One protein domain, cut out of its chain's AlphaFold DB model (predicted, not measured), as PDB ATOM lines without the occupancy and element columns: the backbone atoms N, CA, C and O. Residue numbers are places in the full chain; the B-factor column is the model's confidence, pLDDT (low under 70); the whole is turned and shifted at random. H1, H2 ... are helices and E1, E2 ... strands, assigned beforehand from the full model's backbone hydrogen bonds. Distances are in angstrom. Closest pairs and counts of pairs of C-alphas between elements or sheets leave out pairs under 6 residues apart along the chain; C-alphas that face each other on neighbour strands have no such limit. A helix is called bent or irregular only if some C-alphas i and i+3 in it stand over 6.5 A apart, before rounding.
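This is residues 4 to 104 of the 189 residues of an uncharacterized protein of Synechococcus sp. MIT S9508 (UniProt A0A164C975). A small three-stranded sheet, E1 E2 E3, packs on residues 32 to 51 of one very long helix, H1, whose residues 4 to 28 stick out as a free arm; the arm makes much of the length. The 101 printed residues hold H1, H2, E1, E2 and E3 in that order, mixed helices and strands; the sheet, order E1 - E2 - E3, is antiparallel, a meander, each strand the neighbour of the one before. The whole is extended, radius of gyration of the C-alphas 22.2 A, spans 80 by 19 by 18 A.

Start at E2, residues 80 to 87, the inner strand. It makes hairpins with E1, residues 74 to 77 (N 74 to O 82, 2.9 A), and E3, residues 96 to 103 (N 85 to O 98, 2.8 A). By its hydrogen bonds H1, residues 4 to 51, was assigned as one helix, but it is bent, C-alphas 15 and 18 being 6.8 A apart; its arms H1a, residues 4 to 15, and H1b, residues 18 to 51, stand at a shallow tilt of 7 degrees. H1b is irregular, C-alphas 24 and 27 being 6.6 A apart, with a kink of 36 degrees near residue 25. H1b is on the sheet, its height of 4.2 A only just above the sheet's level, over E2 and E3, along the strands at 22 degrees to E3 on the local plane. The closest C-alphas of H1b and E2 are Asn 36 and Gly 87, 4.3 A. H1a is apart from the strands. Not every O i to N i+4 pair is within hydrogen-bond range in H1a (7 of 8) and H1b (28 of 30); H2, residues 58 to 61, is too short for one.

Find C-alpha 4 at (161.287, 261.756, 119.080), where H1a begins; it measures 17.2 A, H1b 48.3 A. E2 spans 23.4 A; E3 spans 23.6 A and ends at C-alpha 103, (167.139, 247.432, 189.441).

The two C-alphas farthest apart, Thr 4 and Glu 55, lie 79.9 A apart. The printed part has no cut; the link from H2 to E1 is long. Residues 4 to 24 are under 70 in pLDDT.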
ATOM      1  N   THR A   4     161.772 261.018 117.909       53.16
ATOM      2  CA  THR A   4     161.287 261.756 119.080       53.16
ATOM      3  C   THR A   4     160.414 260.914 120.015       53.16
ATOM      4  O   THR A   4     160.487 261.112 121.224       53.16
ATOM      5  N   SER A   5     159.663 259.919 119.524       50.91
ATOM      6  CA  SER A   5     158.870 259.034 120.397       50.91
ATOM      7  C   SER A   5     159.727 258.026 121.167       50.91
ATOM      8  O   SER A   5     159.407 257.700 122.305       50.91
ATOM      9  N   THR A   6     160.838 257.555 120.595       52.44
ATOM     10  CA  THR A   6     161.756 256.618 121.272       52.44
ATOM     11  C   THR A   6     162.622 257.290 122.338       52.44
ATOM     12  O   THR A   6     162.919 256.669 123.354       52.44
ATOM     13  N   ILE A   7     162.974 258.572 122.169       51.91
ATOM     14  CA  ILE A   7     163.764 259.315 123.169       51.91
ATOM     15  C   ILE A   7     162.919 259.666 124.402       51.91
ATOM     16  O   ILE A   7     163.409 259.554 125.524       51.91
ATOM     17  N   VAL A   8     161.634 259.996 124.221       53.47
ATOM     18  CA  VAL A   8     160.708 260.250 125.343       53.47
ATOM     19  C   VAL A   8     160.410 258.967 126.135       53.47
ATOM     20  O   VAL A   8     160.270 259.007 127.355       53.47
ATOM     21  N   GLY A   9     160.385 257.805 125.473       48.66
ATOM     22  CA  GLY A   9     160.221 256.513 126.151       48.66
ATOM     23  C   GLY A   9     161.365 256.169 127.116       48.66
ATOM     24  O   GLY A   9     161.117 255.606 128.181       48.66
ATOM     25  N   ILE A  10     162.606 256.549 126.790       52.25
ATOM     26  CA  ILE A  10     163.793 256.268 127.620       52.25
ATOM     27  C   ILE A  10     163.918 257.268 128.783       52.25
ATOM     28  O   ILE A  10     164.282 256.876 129.892       52.25
ATOM     29  N   THR A  11     163.560 258.542 128.587       50.84
ATOM     30  CA  THR A  11     163.603 259.545 129.669       50.84
ATOM     31  C   THR A  11     162.547 259.306 130.747       50.84
ATOM     32  O   THR A  11     162.822 259.547 131.923       50.84
ATOM     33  N   ILE A  12     161.379 258.754 130.398       50.94
ATOM     34  CA  ILE A  12     160.341 258.411 131.384       50.94
ATOM     35  C   ILE A  12     160.742 257.178 132.217       50.94
ATOM     36  O   ILE A  12     160.507 257.156 133.425       50.94
ATOM     37  N   MET A  13     161.434 256.191 131.632       47.44
ATOM     38  CA  MET A  13     161.985 255.061 132.403       47.44
ATOM     39  C   MET A  13     163.144 255.478 133.323       47.44
ATOM     40  O   MET A  13     163.275 254.934 134.418       47.44
ATOM     41  N   GLY A  14     163.935 256.487 132.939       52.03
ATOM     42  CA  GLY A  14     164.973 257.069 133.800       52.03
ATOM     43  C   GLY A  14     164.423 257.803 135.032       52.03
ATOM     44  O   GLY A  14     165.057 257.785 136.084       52.03
ATOM     45  N   ALA A  15     163.227 258.394 134.935       52.88
ATOM     46  CA  ALA A  15     162.577 259.098 136.045       52.88
ATOM     47  C   ALA A  15     161.819 258.168 137.016       52.88
ATOM     48  O   ALA A  15     161.658 258.511 138.185       52.88
ATOM     49  N   ALA A  16     161.377 256.990 136.562       52.28
ATOM     50  CA  ALA A  16     160.679 256.001 137.394       52.28
ATOM     51  C   ALA A  16     161.618 254.964 138.046       52.28
ATOM     52  O   ALA A  16     161.238 254.305 139.011       52.28
ATOM     53  N   ALA A  17     162.854 254.818 137.565       52.34
ATOM     54  CA  ALA A  17     163.833 253.891 138.141       52.34
ATOM     55  C   ALA A  17     164.162 254.136 139.636       52.34
ATOM     56  O   ALA A  17     164.275 253.153 140.373       52.34
ATOM     57  N   PRO A  18     164.266 255.385 140.140       55.34
ATOM     58  CA  PRO A  18     164.589 255.624 141.547       55.34
ATOM     59  C   PRO A  18     163.495 255.140 142.505       55.34
ATOM     60  O   PRO A  18     163.807 254.589 143.560       55.34
ATOM     61  N   SER A  19     162.219 255.299 142.142       55.91
ATOM     62  CA  SER A  19     161.095 254.934 143.010       55.91
ATOM     63  C   SER A  19     160.892 253.418 143.092       55.91
ATOM     64  O   SER A  19     160.638 252.897 144.177       55.91
ATOM     65  N   VAL A  20     161.095 252.683 141.993       55.59
ATOM     66  CA  VAL A  20     161.022 251.209 141.997       55.59
ATOM     67  C   VAL A  20     162.219 250.594 142.734       55.59
ATOM     68  O   VAL A  20     162.062 249.614 143.460       55.59
ATOM     69  N   MET A  21     163.412 251.187 142.617       59.31
ATOM     70  CA  MET A  21     164.610 250.722 143.328       59.31
ATOM     71  C   MET A  21     164.531 250.984 144.842       59.31
ATOM     72  O   MET A  21     164.929 250.138 145.638       59.31
ATOM     73  N   GLN A  22     163.958 252.114 145.268       56.50
ATOM     74  CA  GLN A  22     163.698 252.372 146.692       56.50
ATOM     75  C   GLN A  22     162.666 251.397 147.275       56.50
ATOM     76  O   GLN A  22     162.829 250.930 148.401       56.50
ATOM     77  N   MET A  23     161.645 251.026 146.498       58.69
ATOM     78  CA  MET A  23     160.605 250.094 146.941       58.69
ATOM     79  C   MET A  23     161.108 248.643 147.065       58.69
ATOM     80  O   MET A  23     160.627 247.906 147.922       58.69
ATOM     81  N   THR A  24     162.107 248.233 146.274       65.56
ATOM     82  CA  THR A  24     162.725 246.894 146.374       65.56
ATOM     83  C   THR A  24     163.836 246.803 147.419       65.56
ATOM     84  O   THR A  24     164.075 245.719 147.951       65.56
ATOM     85  N   LEU A  25     164.500 247.915 147.754       72.75
ATOM     86  CA  LEU A  25     165.551 247.947 148.777       72.75
ATOM     87  C   LEU A  25     165.000 248.120 150.194       72.75
ATOM     88  O   LEU A  25     165.607 247.616 151.140       72.75
ATOM     89  N   ALA A  26     163.833 248.751 150.352       78.06
ATOM     90  CA  ALA A  26     163.208 248.969 151.656       78.06
ATOM     91  C   ALA A  26     163.085 247.694 152.529       78.06
ATOM     92  O   ALA A  26     163.434 247.767 153.710       78.06
ATOM     93  N   PRO A  27     162.692 246.510 152.006       83.12
ATOM     94  CA  PRO A  27     162.645 245.278 152.799       83.12
ATOM     95  C   PRO A  27     164.022 244.819 153.290       83.12
ATOM     96  O   PRO A  27     164.154 244.349 154.417       83.12
ATOM     97  N   VAL A  28     165.063 244.973 152.467       84.62
ATOM     98  CA  VAL A  28     166.436 244.568 152.809       84.62
ATOM     99  C   VAL A  28     167.019 245.499 153.871       84.62
ATOM    100  O   VAL A  28     167.643 245.041 154.828       84.62
ATOM    101  N   GLU A  29     166.768 246.802 153.752       86.31
ATOM    102  CA  GLU A  29     167.168 247.785 154.762       86.31
ATOM    103  C   GLU A  29     166.443 247.561 156.093       86.31
ATOM    104  O   GLU A  29     167.070 247.591 157.156       86.31
ATOM    105  N   ALA A  30     165.141 247.274 156.041       85.69
ATOM    106  CA  ALA A  30     164.357 246.913 157.214       85.69
ATOM    107  C   ALA A  30     164.885 245.629 157.869       85.69
ATOM    108  O   ALA A  30     165.040 245.583 159.087       85.69
ATOM    109  N   GLN A  31     165.241 244.611 157.080       88.25
ATOM    110  CA  GLN A  31     165.808 243.367 157.598       88.25
ATOM    111  C   GLN A  31     167.183 243.582 158.249       88.25
ATOM    112  O   GLN A  31     167.467 242.985 159.288       88.25
ATOM    113  N   ALA A  32     168.038 244.433 157.674       88.69
ATOM    114  CA  ALA A  32     169.334 244.773 158.259       88.69
ATOM    115  C   ALA A  32     169.175 245.479 159.615       88.69
ATOM    116  O   ALA A  32     169.826 245.097 160.589       88.69
ATOM    117  N   ARG A  33     168.256 246.450 159.708       90.31
ATOM    118  CA  ARG A  33     167.915 247.113 160.978       90.31
ATOM    119  C   ARG A  33     167.327 246.132 161.985       90.31
ATOM    120  O   ARG A  33     167.775 246.116 163.121       90.31
ATOM    121  N   ALA A  34     166.407 245.265 161.567       92.56
ATOM    122  CA  ALA A  34     165.802 244.268 162.446       92.56
ATOM    123  C   ALA A  34     166.850 243.317 163.046       92.56
ATOM    124  O   ALA A  34     166.847 243.091 164.249       92.56
ATOM    125  N   LYS A  35     167.802 242.820 162.244       93.69
ATOM    126  CA  LYS A  35     168.901 241.973 162.744       93.69
ATOM    127  C   LYS A  35     169.782 242.704 163.757       93.69
ATOM    128  O   LYS A  35     170.143 242.132 164.784       93.69
ATOM    129  N   ASN A  36     170.128 243.957 163.470       94.19
ATOM    130  CA  ASN A  36     170.938 244.774 164.367       94.19
ATOM    131  C   ASN A  36     170.197 245.066 165.677       94.19
ATOM    132  O   ASN A  36     170.783 244.923 166.746       94.19
ATOM    133  N   PHE A  37     168.904 245.373 165.596       95.00
ATOM    134  CA  PHE A  37     168.035 245.522 166.756       95.00
ATOM    135  C   PHE A  37     167.998 244.236 167.587       95.00
ATOM    136  O   PHE A  37     168.266 244.290 168.778       95.00
ATOM    137  N   SER A  38     167.781 243.067 166.970       94.62
ATOM    138  CA  SER A  38     167.756 241.787 167.693       94.62
ATOM    139  C   SER A  38     169.055 241.501 168.451       94.62
ATOM    140  O   SER A  38     168.993 240.978 169.557       94.62
ATOM    141  N   LYS A  39     170.218 241.860 167.892       94.75
ATOM    142  CA  LYS A  39     171.515 241.700 168.571       94.75
ATOM    143  C   LYS A  39     171.673 242.652 169.763       94.75
ATOM    144  O   LYS A  39     172.187 242.252 170.809       94.75
ATOM    145  N   ALA A  40     171.271 243.910 169.596       96.25
ATOM    146  CA  ALA A  40     171.289 244.895 170.674       96.25
ATOM    147  C   ALA A  40     170.347 244.469 171.811       96.25
ATOM    148  O   ALA A  40     170.767 244.385 172.962       96.25
ATOM    149  N   GLU A  41     169.116 244.104 171.457       96.62
ATOM    150  CA  GLU A  41     168.067 243.666 172.371       96.62
ATOM    151  C   GLU A  41     168.465 242.414 173.149       96.62
ATOM    152  O   GLU A  41     168.351 242.400 174.370       96.62
ATOM    153  N   SER A  42     168.984 241.382 172.473       96.19
ATOM    154  CA  SER A  42     169.379 240.147 173.152       96.19
ATOM    155  C   SER A  42     170.436 240.409 174.218       96.19
ATOM    156  O   SER A  42     170.340 239.847 175.297       96.19
ATOM    157  N   SER A  43     171.404 241.283 173.929       95.94
ATOM    158  CA  SER A  43     172.497 241.607 174.854       95.94
ATOM    159  C   SER A  43     171.999 242.432 176.043       95.94
ATOM    160  O   SER A  43     172.332 242.128 177.187       95.94
ATOM    161  N   ALA A  44     171.163 243.443 175.775       96.38
ATOM    162  CA  ALA A  44     170.592 244.300 176.808       96.38
ATOM    163  C   ALA A  44     169.700 243.499 177.763       96.38
ATOM    164  O   ALA A  44     169.831 243.644 178.972       96.38
ATOM    165  N   VAL A  45     168.850 242.615 177.225       96.81
ATOM    166  CA  VAL A  45     167.938 241.779 178.020       96.81
ATOM    167  C   VAL A  45     168.689 240.732 178.831       96.81
ATOM    168  O   VAL A  45     168.362 240.532 179.997       96.81
ATOM    169  N   THR A  46     169.689 240.056 178.255       95.81
ATOM    170  CA  THR A  46     170.464 239.068 179.019       95.81
ATOM    171  C   THR A  46     171.221 239.721 180.162       95.81
ATOM    172  O   THR A  46     171.220 239.183 181.263       95.81
ATOM    173  N   PHE A  47     171.817 240.893 179.921       95.44
ATOM    174  CA  PHE A  47     172.527 241.623 180.962       95.44
ATOM    175  C   PHE A  47     171.566 242.122 182.044       95.44
ATOM    176  O   PHE A  47     171.784 241.860 183.221       95.44
ATOM    177  N   SER A  48     170.465 242.779 181.658       95.62
ATOM    178  CA  SER A  48     169.479 243.267 182.623       95.62
ATOM    179  C   SER A  48     168.913 242.127 183.469       95.62
ATOM    180  O   SER A  48     168.837 242.262 184.681       95.62
ATOM    181  N   ALA A  49     168.589 240.986 182.855       93.88
ATOM    182  CA  ALA A  49     168.050 239.826 183.561       93.88
ATOM    183  C   ALA A  49     169.074 239.149 184.486       93.88
ATOM    184  O   ALA A  49     168.695 238.589 185.509       93.88
ATOM    185  N   GLU A  50     170.363 239.169 184.142       93.38
ATOM    186  CA  GLU A  50     171.413 238.612 185.000       93.38
ATOM    187  C   GLU A  50     171.634 239.445 186.270       93.38
ATOM    188  O   GLU A  50     172.011 238.895 187.309       93.38
ATOM    189  N   TRP A  51     171.451 240.762 186.176       93.19
ATOM    190  CA  TRP A  51     171.770 241.704 187.247       93.19
ATOM    191  C   TRP A  51     170.558 242.220 188.015       93.19
ATOM    192  O   TRP A  51     170.717 242.745 189.115       93.19
ATOM    193  N   GLU A  52     169.354 242.038 187.485       89.94
ATOM    194  CA  GLU A  52     168.120 242.354 188.190       89.94
ATOM    195  C   GLU A  52     168.051 241.606 189.530       89.94
ATOM    196  O   GLU A  52     168.217 240.388 189.603       89.94
ATOM    197  N   GLY A  53     167.843 242.355 190.614       82.69
ATOM    198  CA  GLY A  53     167.713 241.802 191.961       82.69
ATOM    199  C   GLY A  53     169.007 241.303 192.611       82.69
ATOM    200  O   GLY A  53     168.936 240.742 193.698       82.69
ATOM    201  N   LYS A  54     170.191 241.499 192.011       85.50
ATOM    202  CA  LYS A  54     171.463 241.196 192.696       85.50
ATOM    203  C   LYS A  54     171.814 242.276 193.721       85.50
ATOM    204  O   LYS A  54     171.537 243.450 193.503       85.50
ATOM    205  N   GLU A  55     172.445 241.894 194.826       79.69
ATOM    206  CA  GLU A  55     172.905 242.833 195.865       79.69
ATOM    207  C   GLU A  55     174.159 243.601 195.437       79.69
ATOM    208  O   GLU A  55     174.264 244.802 195.679       79.69
ATOM    209  N   ASN A  56     175.095 242.934 194.756       81.12
ATOM    210  CA  ASN A  56     176.374 243.530 194.382       81.12
ATOM    211  C   ASN A  56     176.540 243.611 192.852       81.12
ATOM    212  O   ASN A  56     176.518 242.571 192.177       81.12
ATOM    213  N   PRO A  57     176.737 244.816 192.289       83.31
ATOM    214  CA  PRO A  57     177.017 245.001 190.873       83.31
ATOM    215  C   PRO A  57     178.462 244.619 190.530       83.31
ATOM    216  O   PRO A  57     179.349 245.462 190.398       83.31
ATOM    217  N   GLY A  58     178.709 243.323 190.331       84.62
ATOM    218  CA  GLY A  58     180.042 242.793 190.016       84.62
ATOM    219  C   GLY A  58     180.680 243.374 188.747       84.62
ATOM    220  O   GLY A  58     181.898 243.318 188.603       84.62
ATOM    221  N   TRP A  59     179.900 243.980 187.845       88.56
ATOM    222  CA  TRP A  59     180.434 244.674 186.669       88.56
ATOM    223  C   TRP A  59     181.210 245.957 187.011       88.56
ATOM    224  O   TRP A  59     182.027 246.399 186.210       88.56
ATOM    225  N   ILE A  60     180.990 246.549 188.193       85.81
ATOM    226  CA  ILE A  60     181.739 247.728 188.654       85.81
ATOM    227  C   ILE A  60     183.191 247.351 188.966       85.81
ATOM    228  O   ILE A  60     184.112 248.101 188.650       85.81
ATOM    229  N   SER A  61     183.407 246.183 189.578       86.88
ATOM    230  CA  SER A  61     184.747 245.676 189.893       86.88
ATOM    231  C   SER A  61     185.371 244.889 188.741       86.88
ATOM    232  O   SER A  61     186.597 244.823 188.642       86.88
ATOM    233  N   ASN A  62     184.548 244.320 187.859       89.25
ATOM    234  CA  ASN A  62     184.986 243.594 186.677       89.25
ATOM    235  C   ASN A  62     184.215 244.038 185.415       89.25
ATOM    236  O   ASN A  62     183.187 243.437 185.082       89.25
ATOM    237  N   PRO A  63     184.725 245.041 184.676       88.06
ATOM    238  CA  PRO A  63     184.091 245.546 183.457       88.06
ATOM    239  C   PRO A  63     183.967 244.511 182.332       88.06
ATOM    240  O   PRO A  63     183.113 244.667 181.465       88.06
ATOM    241  N   ASP A  64     184.750 243.424 182.355       89.75
ATOM    242  CA  ASP A  64     184.674 242.352 181.347       89.75
ATOM    243  C   ASP A  64     183.335 241.588 181.389       89.75
ATOM    244  O   ASP A  64     183.022 240.813 180.483       89.75
ATOM    245  N   LEU A  65     182.531 241.796 182.439       91.06
ATOM    246  CA  LEU A  65     181.168 241.270 182.554       91.06
ATOM    247  C   LEU A  65     180.155 242.052 181.705       91.06
ATOM    248  O   LEU A  65     179.041 241.575 181.481       91.06
ATOM    249  N   ILE A  66     180.514 243.247 181.232       94.12
ATOM    250  CA  ILE A  66     179.675 244.052 180.345       94.12
ATOM    251  C   ILE A  66     179.876 243.534 178.915       94.12
ATOM    252  O   ILE A  66     181.011 243.432 178.446       94.12
ATOM    253  N   PRO A  67     178.804 243.204 178.171       94.25
ATOM    254  CA  PRO A  67     178.956 242.746 176.799       94.25
ATOM    255  C   PRO A  67     179.654 243.807 175.939       94.25
ATOM    256  O   PRO A  67     179.283 244.976 175.961       94.25
ATOM    257  N   ASN A  68     180.605 243.391 175.098       92.94
ATOM    258  CA  ASN A  68     181.439 244.285 174.273       92.94
ATOM    259  C   ASN A  68     180.669 245.250 173.350       92.94
ATOM    260  O   ASN A  68     181.243 246.188 172.799       92.94
ATOM    261  N   ASN A  69     179.396 244.967 173.073       94.12
ATOM    262  CA  ASN A  69     178.528 245.810 172.257       94.12
ATOM    263  C   ASN A  69     177.640 246.744 173.088       94.12
ATOM    264  O   ASN A  69     176.745 247.370 172.520       94.12
ATOM    265  N   CYS A  70     177.854 246.818 174.395       94.94
ATOM    266  CA  CYS A  70     177.124 247.669 175.316       94.94
ATOM    267  C   CYS A  70     178.045 248.725 175.925       94.94
ATOM    268  O   CYS A  70     179.262 248.567 175.967       94.94
ATOM    269  N   GLU A  71     177.445 249.839 176.319       93.81
ATOM    270  CA  GLU A  71     178.099 250.880 177.106       93.81
ATOM    271  C   GLU A  71     178.017 250.530 178.595       93.81
ATOM    272  O   GLU A  71     177.215 249.679 178.987       93.81
ATOM    273  N   ASP A  72     178.827 251.189 179.419       93.25
ATOM    274  CA  ASP A  72     178.772 250.992 180.866       93.25
ATOM    275  C   ASP A  72     177.359 251.303 181.396       93.25
ATOM    276  O   ASP A  72     176.775 252.319 180.995       93.25
ATOM    277  N   PRO A  73     176.789 250.456 182.279       94.62
ATOM    278  CA  PRO A  73     175.482 250.719 182.868       94.62
ATOM    279  C   PRO A  73     175.453 252.086 183.559       94.62
ATOM    280  O   PRO A  73     176.251 252.356 184.459       94.62
ATOM    281  N   ALA A  74     174.518 252.940 183.155       93.19
ATOM    282  CA  ALA A  74     174.357 254.275 183.711       93.19
ATOM    283  C   ALA A  74     173.338 254.247 184.851       93.19
ATOM    284  O   ALA A  74     172.211 253.795 184.662       93.19
ATOM    285  N   GLU A  75     173.709 254.739 186.030       91.69
ATOM    286  CA  GLU A  75     172.768 254.848 187.146       91.69
ATOM    287  C   GLU A  75     171.745 255.962 186.877       91.69
ATOM    288  O   GLU A  75     172.109 257.112 186.626       91.69
ATOM    289  N   THR A  76     170.456 255.622 186.918       89.88
ATOM    290  CA  THR A  76     169.345 256.567 186.701       89.88
ATOM    291  C   THR A  76     168.682 256.996 188.001       89.88
ATOM    292  O   THR A  76     168.186 258.116 188.118       89.88
ATOM    293  N   SER A  77     168.676 256.115 188.997       84.56
ATOM    294  CA  SER A  77     168.300 256.401 190.380       84.56
ATOM    295  C   SER A  77     168.996 255.395 191.290       84.56
ATOM    296  O   SER A  77     169.556 254.429 190.785       84.56
ATOM    297  N   THR A  78     168.964 255.597 192.608       80.19
ATOM    298  CA  THR A  78     169.663 254.728 193.565       80.19
ATOM    299  C   THR A  78     169.411 253.252 193.272       80.19
ATOM    300  O   THR A  78     168.275 252.766 193.400       80.19
ATOM    301  N   ARG A  79     170.487 252.556 192.886       82.19
ATOM    302  CA  ARG A  79     170.495 251.117 192.582       82.19
ATOM    303  C   ARG A  79     169.607 250.718 191.391       82.19
ATOM    304  O   ARG A  79     169.238 249.551 191.253       82.19
ATOM    305  N   ALA A  80     169.260 251.668 190.527       90.62
ATOM    306  CA  ALA A  80     168.581 251.457 189.255       90.62
ATOM    307  C   ALA A  80     169.472 251.932 188.106       90.62
ATOM    308  O   ALA A  80     169.976 253.056 188.116       90.62
ATOM    309  N   TYR A  81     169.639 251.077 187.106       94.88
ATOM    310  CA  TYR A  81     170.605 251.272 186.037       94.88
ATOM    311  C   TYR A  81     169.957 251.068 184.678       94.88
ATOM    312  O   TYR A  81     169.087 250.213 184.508       94.88
ATOM    313  N   ASP A  82     170.449 251.815 183.702       97.12
ATOM    314  CA  ASP A  82     170.150 251.638 182.293       97.12
ATOM    315  C   ASP A  82     171.370 251.049 181.591       97.12
ATOM    316  O   ASP A  82     172.461 251.618 181.623       97.12
ATOM    317  N   ILE A  83     171.181 249.923 180.908       96.94
ATOM    318  CA  ILE A  83     172.179 249.349 180.008       96.94
ATOM    319  C   ILE A  83     171.796 249.666 178.566       96.94
ATOM    320  O   ILE A  83     170.693 249.344 178.119       96.94
ATOM    321  N   THR A  84     172.709 250.299 177.827       96.94
ATOM    322  CA  THR A  84     172.517 250.604 176.405       96.94
ATOM    323  C   THR A  84     173.432 249.742 175.551       96.94
ATOM    324  O   THR A  84     174.654 249.844 175.624       96.94
ATOM    325  N   CYS A  85     172.838 248.914 174.696       97.00
ATOM    326  CA  CYS A  85     173.545 248.035 173.775       97.00
ATOM    327  C   CYS A  85     173.305 248.447 172.328       97.00
ATOM    328  O   CYS A  85     172.211 248.867 171.951       97.00
ATOM    329  N   LYS A  86     174.334 248.296 171.495       96.50
ATOM    330  CA  LYS A  86     174.314 248.652 170.077       96.50
ATOM    331  C   LYS A  86     174.472 247.419 169.200       96.50
ATOM    332  O   LYS A  86     175.169 246.457 169.527       96.50
ATOM    333  N   GLY A  87     173.800 247.447 168.060       93.69
ATOM    334  CA  GLY A  87     173.869 246.432 167.023       93.69
ATOM    335  C   GLY A  87     174.166 247.068 165.675       93.69
ATOM    336  O   GLY A  87     173.641 248.128 165.344       93.69
ATOM    337  N   GLY A  88     174.991 246.393 164.876       89.69
ATOM    338  CA  GLY A  88     175.543 246.944 163.640       89.69
ATOM    339  C   GLY A  88     176.870 247.666 163.864       89.69
ATOM    340  O   GLY A  88     177.344 247.808 164.990       89.69
ATOM    341  N   SER A  89     177.510 248.077 162.773       88.38
ATOM    342  CA  SER A  89     178.773 248.814 162.845       88.38
ATOM    343  C   SER A  89     178.530 250.253 163.297       88.38
ATOM    344  O   SER A  89     177.594 250.898 162.813       88.38
ATOM    345  N   LYS A  90     179.409 250.758 164.169       85.50
ATOM    346  CA  LYS A  90     179.380 252.133 164.683       85.50
ATOM    347  C   LYS A  90     179.352 253.150 163.538       85.50
ATOM    348  O   LYS A  90     180.192 253.092 162.640       85.50
ATOM    349  N   GLY A  91     178.393 254.073 163.571       81.62
ATOM    350  CA  GLY A  91     178.208 255.112 162.555       81.62
ATOM    351  C   GLY A  91     177.570 254.624 161.251       81.62
ATOM    352  O   GLY A  91     177.510 255.376 160.278       81.62
ATOM    353  N   SER A  92     177.096 253.375 161.190       88.50
ATOM    354  CA  SER A  92     176.385 252.876 160.012       88.50
ATOM    355  C   SER A  92     174.925 253.340 159.999       88.50
ATOM    356  O   SER A  92     174.274 253.441 161.035       88.50
ATOM    357  N   LYS A  93     174.348 253.516 158.802       86.88
ATOM    358  CA  LYS A  93     172.919 253.861 158.621       86.88
ATOM    359  C   LYS A  93     171.918 252.813 159.140       86.88
ATOM    360  O   LYS A  93     170.702 253.020 159.067       86.88
ATOM    361  N   TYR A  94     172.420 251.666 159.587       89.69
ATOM    362  CA  TYR A  94     171.634 250.561 160.125       89.69
ATOM    363  C   TYR A  94     171.976 250.266 161.583       89.69
ATOM    364  O   TYR A  94     171.480 249.271 162.108       89.69
ATOM    365  N   GLU A  95     172.819 251.077 162.224       92.19
ATOM    366  CA  GLU A  95     173.091 250.950 163.651       92.19
ATOM    367  C   GLU A  95     171.779 251.085 164.425       92.19
ATOM    368  O   GLU A  95     170.937 251.929 164.110       92.19
ATOM    369  N   GLN A  96     171.571 250.198 165.389       94.50
ATOM    370  CA  GLN A  96     170.421 250.214 166.284       94.50
ATOM    371  C   GLN A  96     170.938 250.230 167.713       94.50
ATOM    372  O   GLN A  96     171.897 249.524 168.021       94.50
ATOM    373  N   ALA A  97     170.297 251.017 168.567       94.75
ATOM    374  CA  ALA A  97     170.577 251.064 169.990       94.75
ATOM    375  C   ALA A  97     169.321 250.646 170.753       94.75
ATOM    376  O   ALA A  97     168.210 251.025 170.376       94.75
ATOM    377  N   VAL A  98     169.514 249.860 171.802       97.00
ATOM    378  CA  VAL A  98     168.470 249.427 172.725       97.00
ATOM    379  C   VAL A  98     168.927 249.764 174.126       97.00
ATOM    380  O   VAL A  98     170.050 249.426 174.496       97.00
ATOM    381  N   THR A  99     168.034 250.368 174.899       97.25
ATOM    382  CA  THR A  99     168.242 250.631 176.319       97.25
ATOM    383  C   THR A  99     167.264 249.796 177.130       97.25
ATOM    384  O   THR A  99     166.070 249.751 176.822       97.25
ATOM    385  N   ARG A 100     167.771 249.121 178.163       95.75
ATOM    386  CA  ARG A 100     166.963 248.398 179.146       95.75
ATOM    387  C   ARG A 100     167.299 248.894 180.541       95.75
ATOM    388  O   ARG A 100     168.468 248.979 180.898       95.75
ATOM    389  N   SER A 101     166.260 249.190 181.305       96.06
ATOM    390  CA  SER A 101     166.372 249.545 182.713       96.06
ATOM    391  C   SER A 101     166.243 248.291 183.567       96.06
ATOM    392  O   SER A 101     165.422 247.422 183.273       96.06
ATOM    393  N   PHE A 102     167.023 248.215 184.635       92.88
ATOM    394  CA  PHE A 102     166.924 247.174 185.650       92.88
ATOM    395  C   PHE A 102     167.257 247.753 187.018       92.88
ATOM    396  O   PHE A 102     167.827 248.840 187.140       92.88
ATOM    397  N   ARG A 103     166.874 247.029 188.066       90.38
ATOM    398  CA  ARG A 103     167.139 247.432 189.441       90.38
ATOM    399  C   ARG A 103     167.861 246.317 190.166       90.38
ATOM    400  O   ARG A 103     167.485 245.154 190.048       90.38
ATOM    401  N   LEU A 104     168.892 246.682 190.907       86.44
ATOM    402  CA  LEU A 104     169.507 245.780 191.866       86.44
ATOM    403  C   LEU A 104     168.539 245.530 193.029       86.44
ATOM    404  O   LEU A 104     167.558 246.265 193.196       86.44
TER     405      LEU A 104